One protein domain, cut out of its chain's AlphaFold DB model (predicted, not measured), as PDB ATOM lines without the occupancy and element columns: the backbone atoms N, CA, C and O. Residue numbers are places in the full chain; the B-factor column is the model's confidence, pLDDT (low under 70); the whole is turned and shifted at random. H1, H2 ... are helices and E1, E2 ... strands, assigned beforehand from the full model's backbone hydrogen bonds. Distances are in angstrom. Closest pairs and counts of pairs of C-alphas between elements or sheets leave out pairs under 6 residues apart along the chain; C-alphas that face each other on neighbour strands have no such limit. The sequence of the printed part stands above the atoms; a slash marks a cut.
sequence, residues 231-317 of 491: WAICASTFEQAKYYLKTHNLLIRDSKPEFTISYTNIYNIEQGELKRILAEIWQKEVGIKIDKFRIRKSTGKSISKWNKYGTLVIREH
ATOM      1  N   TRP A 231      12.240  22.714 -23.990       97.06
ATOM      2  CA  TRP A 231      11.893  22.335 -22.629       97.06
ATOM      3  C   TRP A 231      10.865  23.321 -22.060       97.06
ATOM      4  O   TRP A 231      11.000  24.534 -22.242       97.06
ATOM      5  N   ALA A 232       9.844  22.813 -21.372       97.62
ATOM      6  CA  ALA A 232       8.935  23.631 -20.578       97.62
ATOM      7  C   ALA A 232       8.275  22.811 -19.464       97.62
ATOM      8  O   ALA A 232       8.129  21.596 -19.600       97.62
ATOM      9  N   ILE A 233       7.836  23.486 -18.403       97.88
ATOM     10  CA  ILE A 233       7.042  22.921 -17.304       97.88
ATOM     11  C   ILE A 233       5.974  23.931 -16.863       97.88
ATOM     12  O   ILE A 233       6.195  25.145 -16.917       97.88
ATOM     13  N   CYS A 234       4.804  23.439 -16.459       96.56
ATOM     14  CA  CYS A 234       3.703  24.272 -15.980       96.56
ATOM     15  C   CYS A 234       3.668  24.319 -14.447       96.56
ATOM     16  O   CYS A 234       3.694  23.282 -13.800       96.56
ATOM     17  N   ALA A 235       3.551  25.512 -13.865       96.19
ATOM     18  CA  ALA A 235       3.345  25.727 -12.437       96.19
ATOM     19  C   ALA A 235       1.974  26.362 -12.189       96.19
ATOM     20  O   ALA A 235       1.663  27.445 -12.686       96.19
ATOM     21  N   SER A 236       1.139  25.685 -11.405       92.56
ATOM     22  CA  SER A 236      -0.193  26.159 -11.023       92.56
ATOM     23  C   SER A 236      -0.189  26.957  -9.716       92.56
ATOM     24  O   SER A 236      -1.175  27.617  -9.401       92.56
ATOM     25  N   THR A 237       0.893  26.920  -8.943       94.56
ATOM     26  CA  THR A 237       1.046  27.687  -7.699       94.56
ATOM     27  C   THR A 237       2.364  28.459  -7.692       94.56
ATOM     28  O   THR A 237       3.283  28.165  -8.466       94.56
ATOM     29  N   PHE A 238       2.472  29.450  -6.807       96.12
ATOM     30  CA  PHE A 238       3.714  30.201  -6.625       96.12
ATOM     31  C   PHE A 238       4.817  29.313  -6.037       96.12
ATOM     32  O   PHE A 238       5.977  29.423  -6.430       96.12
ATOM     33  N   GLU A 239       4.459  28.391  -5.143       95.94
ATOM     34  CA  GLU A 239       5.360  27.413  -4.538       95.94
ATOM     35  C   GLU A 239       5.945  26.466  -5.590       95.94
ATOM     36  O   GLU A 239       7.157  26.241  -5.600       95.94
ATOM     37  N   GLN A 240       5.116  25.979  -6.523       96.38
ATOM     38  CA  GLN A 240       5.578  25.186  -7.664       96.38
ATOM     39  C   GLN A 240       6.572  25.974  -8.513       96.38
ATOM     40  O   GLN A 240       7.662  25.482  -8.784       96.38
ATOM     41  N   ALA A 241       6.244  27.213  -8.885       97.56
ATOM     42  CA  ALA A 241       7.125  28.022  -9.723       97.56
ATOM     43  C   ALA A 241       8.479  28.301  -9.058       97.56
ATOM     44  O   ALA A 241       9.517  28.119  -9.693       97.56
ATOM     45  N   LYS A 242       8.483  28.675  -7.770       98.00
ATOM     46  CA  LYS A 242       9.714  28.880  -6.987       98.00
ATOM     47  C   LYS A 242      10.567  27.619  -6.949       98.00
ATOM     48  O   LYS A 242      11.770  27.684  -7.194       98.00
ATOM     49  N   TYR A 243       9.950  26.477  -6.651       97.69
ATOM     50  CA  TYR A 243      10.651  25.201  -6.589       97.69
ATOM     51  C   TYR A 243      11.209  24.798  -7.961       97.69
ATOM     52  O   TYR A 243      12.387  24.462  -8.064       97.69
ATOM     53  N   TYR A 244      10.406  24.899  -9.025       98.00
ATOM     54  CA  TYR A 244      10.830  24.528 -10.375       98.00
ATOM     55  C   TYR A 244      11.967  25.409 -10.879       98.00
ATOM     56  O   TYR A 244      12.936  24.878 -11.412       98.00
ATOM     57  N   LEU A 245      11.902  26.725 -10.663       97.81
ATOM     58  CA  LEU A 245      12.981  27.640 -11.040       97.81
ATOM     59  C   LEU A 245      14.256  27.378 -10.248       97.81
ATOM     60  O   LEU A 245      15.332  27.307 -10.831       97.81
ATOM     61  N   LYS A 246      14.142  27.173  -8.932       97.44
ATOM     62  CA  LYS A 246      15.298  26.855  -8.088       97.44
ATOM     63  C   LYS A 246      16.004  25.587  -8.571       97.44
ATOM     64  O   LYS A 246      17.219  25.601  -8.748       97.44
ATOM     65  N   THR A 247      15.256  24.509  -8.803       97.50
ATOM     66  CA  THR A 247      15.832  23.238  -9.260       97.50
ATOM     67  C   THR A 247      16.336  23.328 -10.700       97.50
ATOM     68  O   THR A 247      17.395  22.787 -11.009       97.50
ATOM     69  N   HIS A 248      15.644  24.060 -11.576       97.62
ATOM     70  CA  HIS A 248      16.107  24.290 -12.941       97.62
ATOM     71  C   HIS A 248      17.445  25.041 -12.966       97.62
ATOM     72  O   HIS A 248      18.374  24.581 -13.619       97.62
ATOM     73  N   ASN A 249      17.582  26.128 -12.203       96.62
ATOM     74  CA  ASN A 249      18.810  26.932 -12.142       96.62
ATOM     75  C   ASN A 249      19.963  26.198 -11.431       96.62
ATOM     76  O   ASN A 249      21.137  26.486 -11.662       96.62
ATOM     77  N   LEU A 250      19.643  25.233 -10.560       95.50
ATOM     78  CA  LEU A 250      20.635  24.324  -9.984       95.50
ATOM     79  C   LEU A 250      21.231  23.406 -11.060       95.50
ATOM     80  O   LEU A 250      22.443  23.192 -11.089       95.50
ATOM     81  N   LEU A 251      20.382  22.868 -11.937       96.62
ATOM     82  CA  LEU A 251      20.790  21.959 -13.005       96.62
ATOM     83  C   LEU A 251      21.435  22.698 -14.183       96.62
ATOM     84  O   LEU A 251      22.409  22.200 -14.746       96.62
ATOM     85  N   ILE A 252      20.901  23.867 -14.547       97.44
ATOM     86  CA  ILE A 252      21.268  24.664 -15.720       97.44
ATOM     87  C   ILE A 252      21.853  25.998 -15.250       97.44
ATOM     88  O   ILE A 252      21.137  26.891 -14.805       97.44
ATOM     89  N   ARG A 253      23.173  26.143 -15.354       95.38
ATOM     90  CA  ARG A 253      23.921  27.295 -14.825       95.38
ATOM     91  C   ARG A 253      23.746  28.556 -15.662       95.38
ATOM     92  O   ARG A 253      23.876  29.655 -15.140       95.38
ATOM     93  N   ASP A 254      23.449  28.396 -16.947       95.31
ATOM     94  CA  ASP A 254      23.152  29.486 -17.877       95.31
ATOM     95  C   ASP A 254      21.652  29.581 -18.197       95.31
ATOM     96  O   ASP A 254      21.278  29.934 -19.317       95.31
ATOM     97  N   SER A 255      20.790  29.224 -17.239       95.69
ATOM     98  CA  SER A 255      19.333  29.262 -17.396       95.69
ATOM     99  C   SER A 255      18.846  30.654 -17.799       95.69
ATOM    100  O   SER A 255      19.212  31.656 -17.176       95.69
ATOM    101  N   LYS A 256      17.980  30.713 -18.808       94.62
ATOM    102  CA  LYS A 256      17.318  31.932 -19.291       94.62
ATOM    103  C   LYS A 256      15.854  31.620 -19.635       94.62
ATOM    104  O   LYS A 256      15.493  31.633 -20.814       94.62
ATOM    105  N   PRO A 257      15.020  31.286 -18.633       95.75
ATOM    106  CA  PRO A 257      13.625  30.939 -18.855       95.75
ATOM    107  C   PRO A 257      12.809  32.126 -19.369       95.75
ATOM    108  O   PRO A 257      12.922  33.248 -18.881       95.75
ATOM    109  N   GLU A 258      11.933  31.842 -20.325       96.62
ATOM    110  CA  GLU A 258      10.825  32.697 -20.721       96.62
ATOM    111  C   GLU A 258       9.558  32.306 -19.961       96.62
ATOM    112  O   GLU A 258       9.270  31.122 -19.742       96.62
ATOM    113  N   PHE A 259       8.757  33.313 -19.622       97.69
ATOM    114  CA  PHE A 259       7.560  33.151 -18.809       97.69
ATOM    115  C   PHE A 259       6.305  33.510 -19.595       97.69
ATOM    116  O   PHE A 259       6.210  34.574 -20.208       97.69
ATOM    117  N   THR A 260       5.318  32.615 -19.577       97.50
ATOM    118  CA  THR A 260       3.993  32.873 -20.150       97.50
ATOM    119  C   THR A 260       2.908  32.528 -19.145       97.50
ATOM    120  O   THR A 260       2.863  31.399 -18.667       97.50
ATOM    121  N   ILE A 261       1.983  33.447 -18.871       97.00
ATOM    122  CA  ILE A 261       0.797  33.125 -18.067       97.00
ATOM    123  C   ILE A 261      -0.329  32.647 -18.981       97.00
ATOM    124  O   ILE A 261      -0.750  33.356 -19.895       97.00
ATOM    125  N   SER A 262      -0.846  31.449 -18.714       94.44
ATOM    126  CA  SER A 262      -2.078  30.936 -19.312       94.44
ATOM    127  C   SER A 262      -3.234  31.119 -18.335       94.44
ATOM    128  O   SER A 262      -3.229  30.558 -17.239       94.44
ATOM    129  N   TYR A 263      -4.248  31.875 -18.744       92.06
ATOM    130  CA  TYR A 263      -5.402  32.196 -17.910       92.06
ATOM    131  C   TYR A 263      -6.699  32.124 -18.717       92.06
ATOM    132  O   TYR A 263      -6.718  32.367 -19.924       92.06
ATOM    133  N   THR A 264      -7.799  31.789 -18.052       88.00
ATOM    134  CA  THR A 264      -9.135  31.887 -18.648       88.00
ATOM    135  C   THR A 264      -9.915  32.953 -17.907       88.00
ATOM    136  O   THR A 264     -10.110  32.852 -16.699       88.00
ATOM    137  N   ASN A 265     -10.339  33.975 -18.645       85.81
ATOM    138  CA  ASN A 265     -11.024  35.145 -18.132       85.81
ATOM    139  C   ASN A 265     -12.481  34.823 -17.805       85.81
ATOM    140  O   ASN A 265     -13.372  35.004 -18.627       85.81
ATOM    141  N   ILE A 266     -12.683  34.292 -16.604       82.19
ATOM    142  CA  ILE A 266     -13.992  33.915 -16.061       82.19
ATOM    143  C   ILE A 266     -14.774  35.103 -15.489       82.19
ATOM    144  O   ILE A 266     -15.984  35.008 -15.331       82.19
ATOM    145  N   TYR A 267     -14.092  36.205 -15.171       82.19
ATOM    146  CA  TYR A 267     -14.694  37.405 -14.580       82.19
ATOM    147  C   TYR A 267     -14.927  38.514 -15.612       82.19
ATOM    148  O   TYR A 267     -15.327  39.610 -15.243       82.19
ATOM    149  N   ASN A 268     -14.661  38.240 -16.897       84.00
ATOM    150  CA  ASN A 268     -14.756  39.207 -17.994       84.00
ATOM    151  C   ASN A 268     -14.012  40.530 -17.723       84.00
ATOM    152  O   ASN A 268     -14.441  41.582 -18.182       84.00
ATOM    153  N   ILE A 269     -12.880  40.465 -17.013       87.00
ATOM    154  CA  ILE A 269     -12.026  41.631 -16.743       87.00
ATOM    155  C   ILE A 269     -11.427  42.119 -18.067       87.00
ATOM    156  O   ILE A 269     -11.093  41.305 -18.937       87.00
ATOM    157  N   GLU A 270     -11.284  43.430 -18.226       91.88
ATOM    158  CA  GLU A 270     -10.602  44.040 -19.369       91.88
ATOM    159  C   GLU A 270      -9.188  43.437 -19.530       91.88
ATOM    160  O   GLU A 270      -8.500  43.131 -18.552       91.88
ATOM    161  N   GLN A 271      -8.767  43.135 -20.766       90.62
ATOM    162  CA  GLN A 271      -7.560  42.323 -20.973       90.62
ATOM    163  C   GLN A 271      -6.283  43.035 -20.521       90.62
ATOM    164  O   GLN A 271      -5.376  42.360 -20.031       90.62
ATOM    165  N   GLY A 272      -6.183  44.350 -20.722       93.00
ATOM    166  CA  GLY A 272      -5.059  45.163 -20.269       93.00
ATOM    167  C   GLY A 272      -4.929  45.123 -18.751       93.00
ATOM    168  O   GLY A 272      -3.878  44.734 -18.232       93.00
ATOM    169  N   GLU A 273      -6.021  45.412 -18.048       94.44
ATOM    170  CA  GLU A 273      -6.094  45.337 -16.590       94.44
ATOM    171  C   GLU A 273      -5.739  43.939 -16.057       94.44
ATOM    172  O   GLU A 273      -4.895  43.796 -15.170       94.44
ATOM    173  N   LEU A 274      -6.312  42.886 -16.640       92.88
ATOM    174  CA  LEU A 274      -6.055  41.509 -16.224       92.88
ATOM    175  C   LEU A 274      -4.582  41.111 -16.405       92.88
ATOM    176  O   LEU A 274      -4.006  40.469 -15.525       92.88
ATOM    177  N   LYS A 275      -3.949  41.493 -17.524       95.31
ATOM    178  CA  LYS A 275      -2.512  41.253 -17.742       95.31
ATOM    179  C   LYS A 275      -1.669  41.970 -16.692       95.31
ATOM    180  O   LYS A 275      -0.736  41.362 -16.173       95.31
ATOM    181  N   ARG A 276      -2.017  43.216 -16.355       95.69
ATOM    182  CA  ARG A 276      -1.329  44.003 -15.323       95.69
ATOM    183  C   ARG A 276      -1.411  43.322 -13.955       95.69
ATOM    184  O   ARG A 276      -0.372  43.047 -13.366       95.69
ATOM    185  N   ILE A 277      -2.613  42.954 -13.504       94.88
ATOM    186  CA  ILE A 277      -2.831  42.270 -12.213       94.88
ATOM    187  C   ILE A 277      -2.033  40.960 -12.141       94.88
ATOM    188  O   ILE A 277      -1.376  40.670 -11.140       94.88
ATOM    189  N   LEU A 278      -2.079  40.160 -13.212       95.44
ATOM    190  CA  LEU A 278      -1.359  38.890 -13.276       95.44
ATOM    191  C   LEU A 278       0.166  39.092 -13.304       95.44
ATOM    192  O   LEU A 278       0.875  38.368 -12.613       95.44
ATOM    193  N   ALA A 279       0.691  40.070 -14.049       96.56
ATOM    194  CA  ALA A 279       2.118  40.403 -14.001       96.56
ATOM    195  C   ALA A 279       2.552  40.824 -12.593       96.56
ATOM    196  O   ALA A 279       3.522  40.282 -12.069       96.56
ATOM    197  N   GLU A 280       1.826  41.759 -11.976       96.69
ATOM    198  CA  GLU A 280       2.162  42.311 -10.660       96.69
ATOM    199  C   GLU A 280       2.200  41.228  -9.583       96.69
ATOM    200  O   GLU A 280       3.151  41.168  -8.802       96.69
ATOM    201  N   ILE A 281       1.211  40.329  -9.559       96.81
ATOM    202  CA  ILE A 281       1.163  39.292  -8.528       96.81
ATOM    203  C   ILE A 281       2.265  38.244  -8.706       96.81
ATOM    204  O   ILE A 281       2.884  37.848  -7.723       96.81
ATOM    205  N   TRP A 282       2.570  37.822  -9.937       97.12
ATOM    206  CA  TRP A 282       3.653  36.865 -10.181       97.12
ATOM    207  C   TRP A 282       5.036  37.486  -9.947       97.12
ATOM    208  O   TRP A 282       5.912  36.820  -9.388       97.12
ATOM    209  N   GLN A 283       5.222  38.764 -10.285       97.00
ATOM    210  CA  GLN A 283       6.439  39.505  -9.957       97.00
ATOM    211  C   GLN A 283       6.611  39.637  -8.441       97.00
ATOM    212  O   GLN A 283       7.703  39.388  -7.937       97.00
ATOM    213  N   LYS A 284       5.546  39.980  -7.708       97.50
ATOM    214  CA  LYS A 284       5.573  40.101  -6.245       97.50
ATOM    215  C   LYS A 284       5.862  38.765  -5.565       97.50
ATOM    216  O   LYS A 284       6.708  38.693  -4.681       97.50
ATOM    217  N   GLU A 285       5.148  37.716  -5.958       96.94
ATOM    218  CA  GLU A 285       5.190  36.442  -5.247       96.94
ATOM    219  C   GLU A 285       6.411  35.610  -5.624       96.94
ATOM    220  O   GLU A 285       6.973  34.958  -4.750       96.94
ATOM    221  N   VAL A 286       6.841  35.617  -6.890       97.06
ATOM    222  CA  VAL A 286       7.899  34.725  -7.407       97.06
ATOM    223  C   VAL A 286       9.160  35.483  -7.834       97.06
ATOM    224  O   VAL A 286      10.226  34.877  -7.901       97.06
ATOM    225  N   GLY A 287       9.080  36.796  -8.071       96.31
ATOM    226  CA  GLY A 287      10.226  37.601  -8.507       96.31
ATOM    227  C   GLY A 287      10.510  37.520 -10.008       96.31
ATOM    228  O   GLY A 287      11.640  37.763 -10.422       96.31
ATOM    229  N   ILE A 288       9.515  37.153 -10.823       96.06
ATOM    230  CA  ILE A 288       9.671  36.962 -12.272       96.06
ATOM    231  C   ILE A 288       8.932  38.017 -13.084       96.06
ATOM    232  O   ILE A 288       7.780  38.351 -12.800       96.06
ATOM    233  N   LYS A 289       9.575  38.457 -14.165       95.06
ATOM    234  CA  LYS A 289       8.956  39.325 -15.162       95.06
ATOM    235  C   LYS A 289       8.162  38.485 -16.161       95.06
ATOM    236  O   LYS A 289       8.677  37.512 -16.710       95.06
ATOM    237  N   ILE A 290       6.909  38.864 -16.399       95.25
ATOM    238  CA  ILE A 290       6.015  38.180 -17.339       95.25
ATOM    239  C   ILE A 290       5.872  39.017 -18.605       95.25
ATOM    240  O   ILE A 290       5.266  40.084 -18.578       95.25
ATOM    241  N   ASP A 291       6.368  38.495 -19.724       86.69
ATOM    242  CA  ASP A 291       6.314  39.201 -21.010       86.69
ATOM    243  C   ASP A 291       5.191  38.687 -21.929       86.69
ATOM    244  O   ASP A 291       4.799  39.357 -22.885       86.69
ATOM    245  N   LYS A 292       4.659  37.484 -21.671       95.75
ATOM    246  CA  LYS A 292       3.700  36.807 -22.557       95.75
ATOM    247  C   LYS A 292       2.462  36.335 -21.799       95.75
ATOM    248  O   LYS A 292       2.541  35.761 -20.714       95.75
ATOM    249  N   PHE A 293       1.299  36.507 -22.424       96.06
ATOM    250  CA  PHE A 293       0.007  36.115 -21.862       96.06
ATOM    251  C   PHE A 293      -0.827  35.361 -22.887       96.06
ATOM    252  O   PHE A 293      -0.980  35.797 -24.027       96.06
ATOM    253  N   ARG A 294      -1.435  34.258 -22.454       94.12
ATOM    254  CA  ARG A 294      -2.444  33.513 -23.203       94.12
ATOM    255  C   ARG A 294      -3.760  33.560 -22.437       94.12
ATOM    256  O   ARG A 294      -4.016  32.711 -21.585       94.12
ATOM    257  N   ILE A 295      -4.588  34.554 -22.752       90.50
ATOM    258  CA  ILE A 295      -5.901  34.750 -22.130       90.50
ATOM    259  C   ILE A 295      -6.978  34.143 -23.029       90.50
ATOM    260  O   ILE A 295      -7.065  34.469 -24.211       90.50
ATOM    261  N   ARG A 296      -7.796  33.248 -22.476       86.81
ATOM    262  CA  ARG A 296      -8.950  32.641 -23.160       86.81
ATOM    263  C   ARG A 296     -10.256  33.150 -22.555       86.81
ATOM    264  O   ARG A 296     -10.291  33.450 -21.367       86.81
ATOM    265  N   LYS A 297     -11.333  33.211 -23.340       81.56
ATOM    266  CA  LYS A 297     -12.689  33.438 -22.812       81.56
ATOM    267  C   LYS A 297     -13.235  32.134 -22.222       81.56
ATOM    268  O   LYS A 297     -12.971  31.062 -22.769       81.56
ATOM    269  N   SER A 298     -13.958  32.205 -21.106       74.50
ATOM    270  CA  SER A 298     -14.579  31.018 -20.512       74.50
ATOM    271  C   SER A 298     -15.798  30.572 -21.315       74.50
ATOM    272  O   SER A 298     -16.657  31.392 -21.622       74.50
ATOM    273  N   THR A 299     -15.921  29.273 -21.582       66.69
ATOM    274  CA  THR A 299     -17.123  28.669 -22.186       66.69
ATOM    275  C   THR A 299     -18.030  27.972 -21.160       66.69
ATOM    276  O   THR A 299     -19.045  27.398 -21.539       66.69
ATOM    277  N   GLY A 300     -17.701  28.003 -19.858       62.16
ATOM    278  CA  GLY A 300     -18.421  27.255 -18.815       62.16
ATOM    279  C   GLY A 300     -18.584  27.995 -17.480       62.16
ATOM    280  O   GLY A 300     -17.801  28.882 -17.153       62.16
ATOM    281  N   LYS A 301     -19.597  27.592 -16.696       52.62
ATOM    282  CA  LYS A 301     -20.129  28.315 -15.516       52.62
ATOM    283  C   LYS A 301     -19.432  28.044 -14.164       52.62
ATOM    284  O   LYS A 301     -19.767  28.673 -13.167       52.62
ATOM    285  N   SER A 302     -18.481  27.109 -14.066       58.16
ATOM    286  CA  SER A 302     -17.944  26.672 -12.757       58.16
ATOM    287  C   SER A 302     -16.752  27.510 -12.266       58.16
ATOM    288  O   SER A 302     -15.622  27.024 -12.269       58.16
ATOM    289  N   ILE A 303     -17.007  28.726 -11.778       59.50
ATOM    290  CA  ILE A 303     -16.016  29.706 -11.273       59.50
ATOM    291  C   ILE A 303     -15.114  29.147 -10.145       59.50
ATOM    292  O   ILE A 303     -13.906  29.375 -10.143       59.50
ATOM    293  N   SER A 304     -15.648  28.330  -9.227       56.28
ATOM    294  CA  SER A 304     -14.950  27.874  -8.002       56.28
ATOM    295  C   SER A 304     -13.748  26.932  -8.215       56.28
ATOM    296  O   SER A 304     -12.932  26.737  -7.305       56.28
ATOM    297  N   LYS A 305     -13.617  26.342  -9.410       63.47
ATOM    298  CA  LYS A 305     -12.543  25.393  -9.758       63.47
ATOM    299  C   LYS A 305     -11.329  26.054 -10.415       63.47
ATOM    300  O   LYS A 305     -10.302  25.397 -10.561       63.47
ATOM    301  N   TRP A 306     -11.422  27.327 -10.794       70.00
ATOM    302  CA  TRP A 306     -10.379  27.988 -11.572       70.00
ATOM    303  C   TRP A 306      -9.249  28.526 -10.704       70.00
ATOM    304  O   TRP A 306      -9.445  28.999  -9.582       70.00
ATOM    305  N   ASN A 307      -8.041  28.469 -11.256       82.00
ATOM    306  CA  ASN A 307      -6.888  29.105 -10.655       82.00
ATOM    307  C   ASN A 307      -6.960  30.618 -10.881       82.00
ATOM    308  O   ASN A 307      -6.767  31.085 -12.004       82.00
ATOM    309  N   LYS A 308      -7.214  31.376  -9.809       84.81
ATOM    310  CA  LYS A 308      -7.337  32.841  -9.859       84.81
ATOM    311  C   LYS A 308      -6.088  33.557 -10.376       84.81
ATOM    312  O   LYS A 308      -6.212  34.677 -10.852       84.81
ATOM    313  N   TYR A 309      -4.924  32.913 -10.319       89.94
ATOM    314  CA  TYR A 309      -3.649  33.495 -10.738       89.94
ATOM    315  C   TYR A 309      -3.158  32.964 -12.090       89.94
ATOM    316  O   TYR A 309      -2.104  33.375 -12.572       89.94
ATOM    317  N   GLY A 310      -3.914  32.057 -12.715       91.25
ATOM    318  CA  GLY A 310      -3.488  31.365 -13.929       91.25
ATOM    319  C   GLY A 310      -2.336  30.391 -13.698       91.25
ATOM    320  O   GLY A 310      -1.788  30.272 -12.607       91.25
ATOM    321  N   THR A 311      -1.991  29.665 -14.753       94.38
ATOM    322  CA  THR A 311      -0.868  28.727 -14.751       94.38
ATOM    323  C   THR A 311       0.322  29.392 -15.427       94.38
ATOM    324  O   THR A 311       0.207  29.865 -16.562       94.38
ATOM    325  N   LEU A 312       1.460  29.415 -14.742       97.38
ATOM    326  CA  LEU A 312       2.722  29.876 -15.296       97.38
ATOM    327  C   LEU A 312       3.342  28.760 -16.138       97.38
ATOM    328  O   LEU A 312       3.585  27.662 -15.649       97.38
ATOM    329  N   VAL A 313       3.635  29.048 -17.398       97.44
ATOM    330  CA  VAL A 313       4.460  28.202 -18.259       97.44
ATOM    331  C   VAL A 313       5.881  28.747 -18.213       97.44
ATOM    332  O   VAL A 313       6.120  29.877 -18.642       97.44
ATOM    333  N   ILE A 314       6.807  27.940 -17.699       97.81
ATOM    334  CA  ILE A 314       8.246  28.223 -17.668       97.81
ATOM    335  C   ILE A 314       8.863  27.488 -18.854       97.81
ATOM    336  O   ILE A 314       8.670  26.277 -18.976       97.81
ATOM    337  N   ARG A 315       9.563  28.190 -19.750       96.94
ATOM    338  CA  ARG A 315      10.061  27.606 -21.003       96.94
ATOM    339  C   ARG A 315      11.476  28.047 -21.326       96.94
ATOM    340  O   ARG A 315      11.804  29.213 -21.185       96.94
ATOM    341  N   GLU A 316      12.258  27.144 -21.908       95.81
ATOM    342  CA  GLU A 316      13.502  27.497 -22.587       95.81
ATOM    343  C   GLU A 316      13.582  26.913 -23.998       95.81
ATOM    344  O   GLU A 316      13.404  25.712 -24.228       95.81
ATOM    345  N   HIS A 317      13.908  27.778 -24.960       93.12
ATOM    346  CA  HIS A 317      13.984  27.463 -26.386       93.12
ATOM    347  C   HIS A 317      15.312  26.795 -26.781       93.12
ATOM    348  O   HIS A 317      15.987  27.201 -27.724       93.12
TER     349      HIS A 317
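Overview. This is residues 231 to 317 of the 491 residues of an uncharacterized protein of Candidatus Falkowbacteria bacterium CG_4_9_14_3_um_filter_38_19 (UniProt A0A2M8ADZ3). A strongly twisted mixed sheet, order E1, E4, E2, E3, has a layer of two helices over one face: H1 along edge strand E1, H2 slantwise over the rest. Among 87 printed residues come E1, H1, E2, H2, E3, E4, class mixed. It is compact, radius of gyration of the C-alphas 13.5 A, spanning 43 by 23 by 23 A.

Along the chain. Find E1, residues 231 to 235, from C-alpha 231 at (11.893, 22.335, -22.629); E2 is 258 to 265, E3 292 to 297, and E4 311 to 316, with C-alpha 316 at (13.502, 27.497, -22.587). H1 is 238 to 251, H2 271 to 286, 21.9 A long.

Arrangement. Across parallel E2 and E3, N 263 and O 294, 3.0 A apart, are within hydrogen-bond range. E2, H2, E3 and, split by E4, E1, H1, E2 are strand-helix-strand units with right-handed crossovers. H1 touches H2, closest at C-alphas 242 and 286, 6.1 A. Both helices have every O i to N i+4 pair within range.

Size, cuts and confidence. The printed part has no cut; the link E3 to E4 is long; residues 299 to 305 are under pLDDT 70.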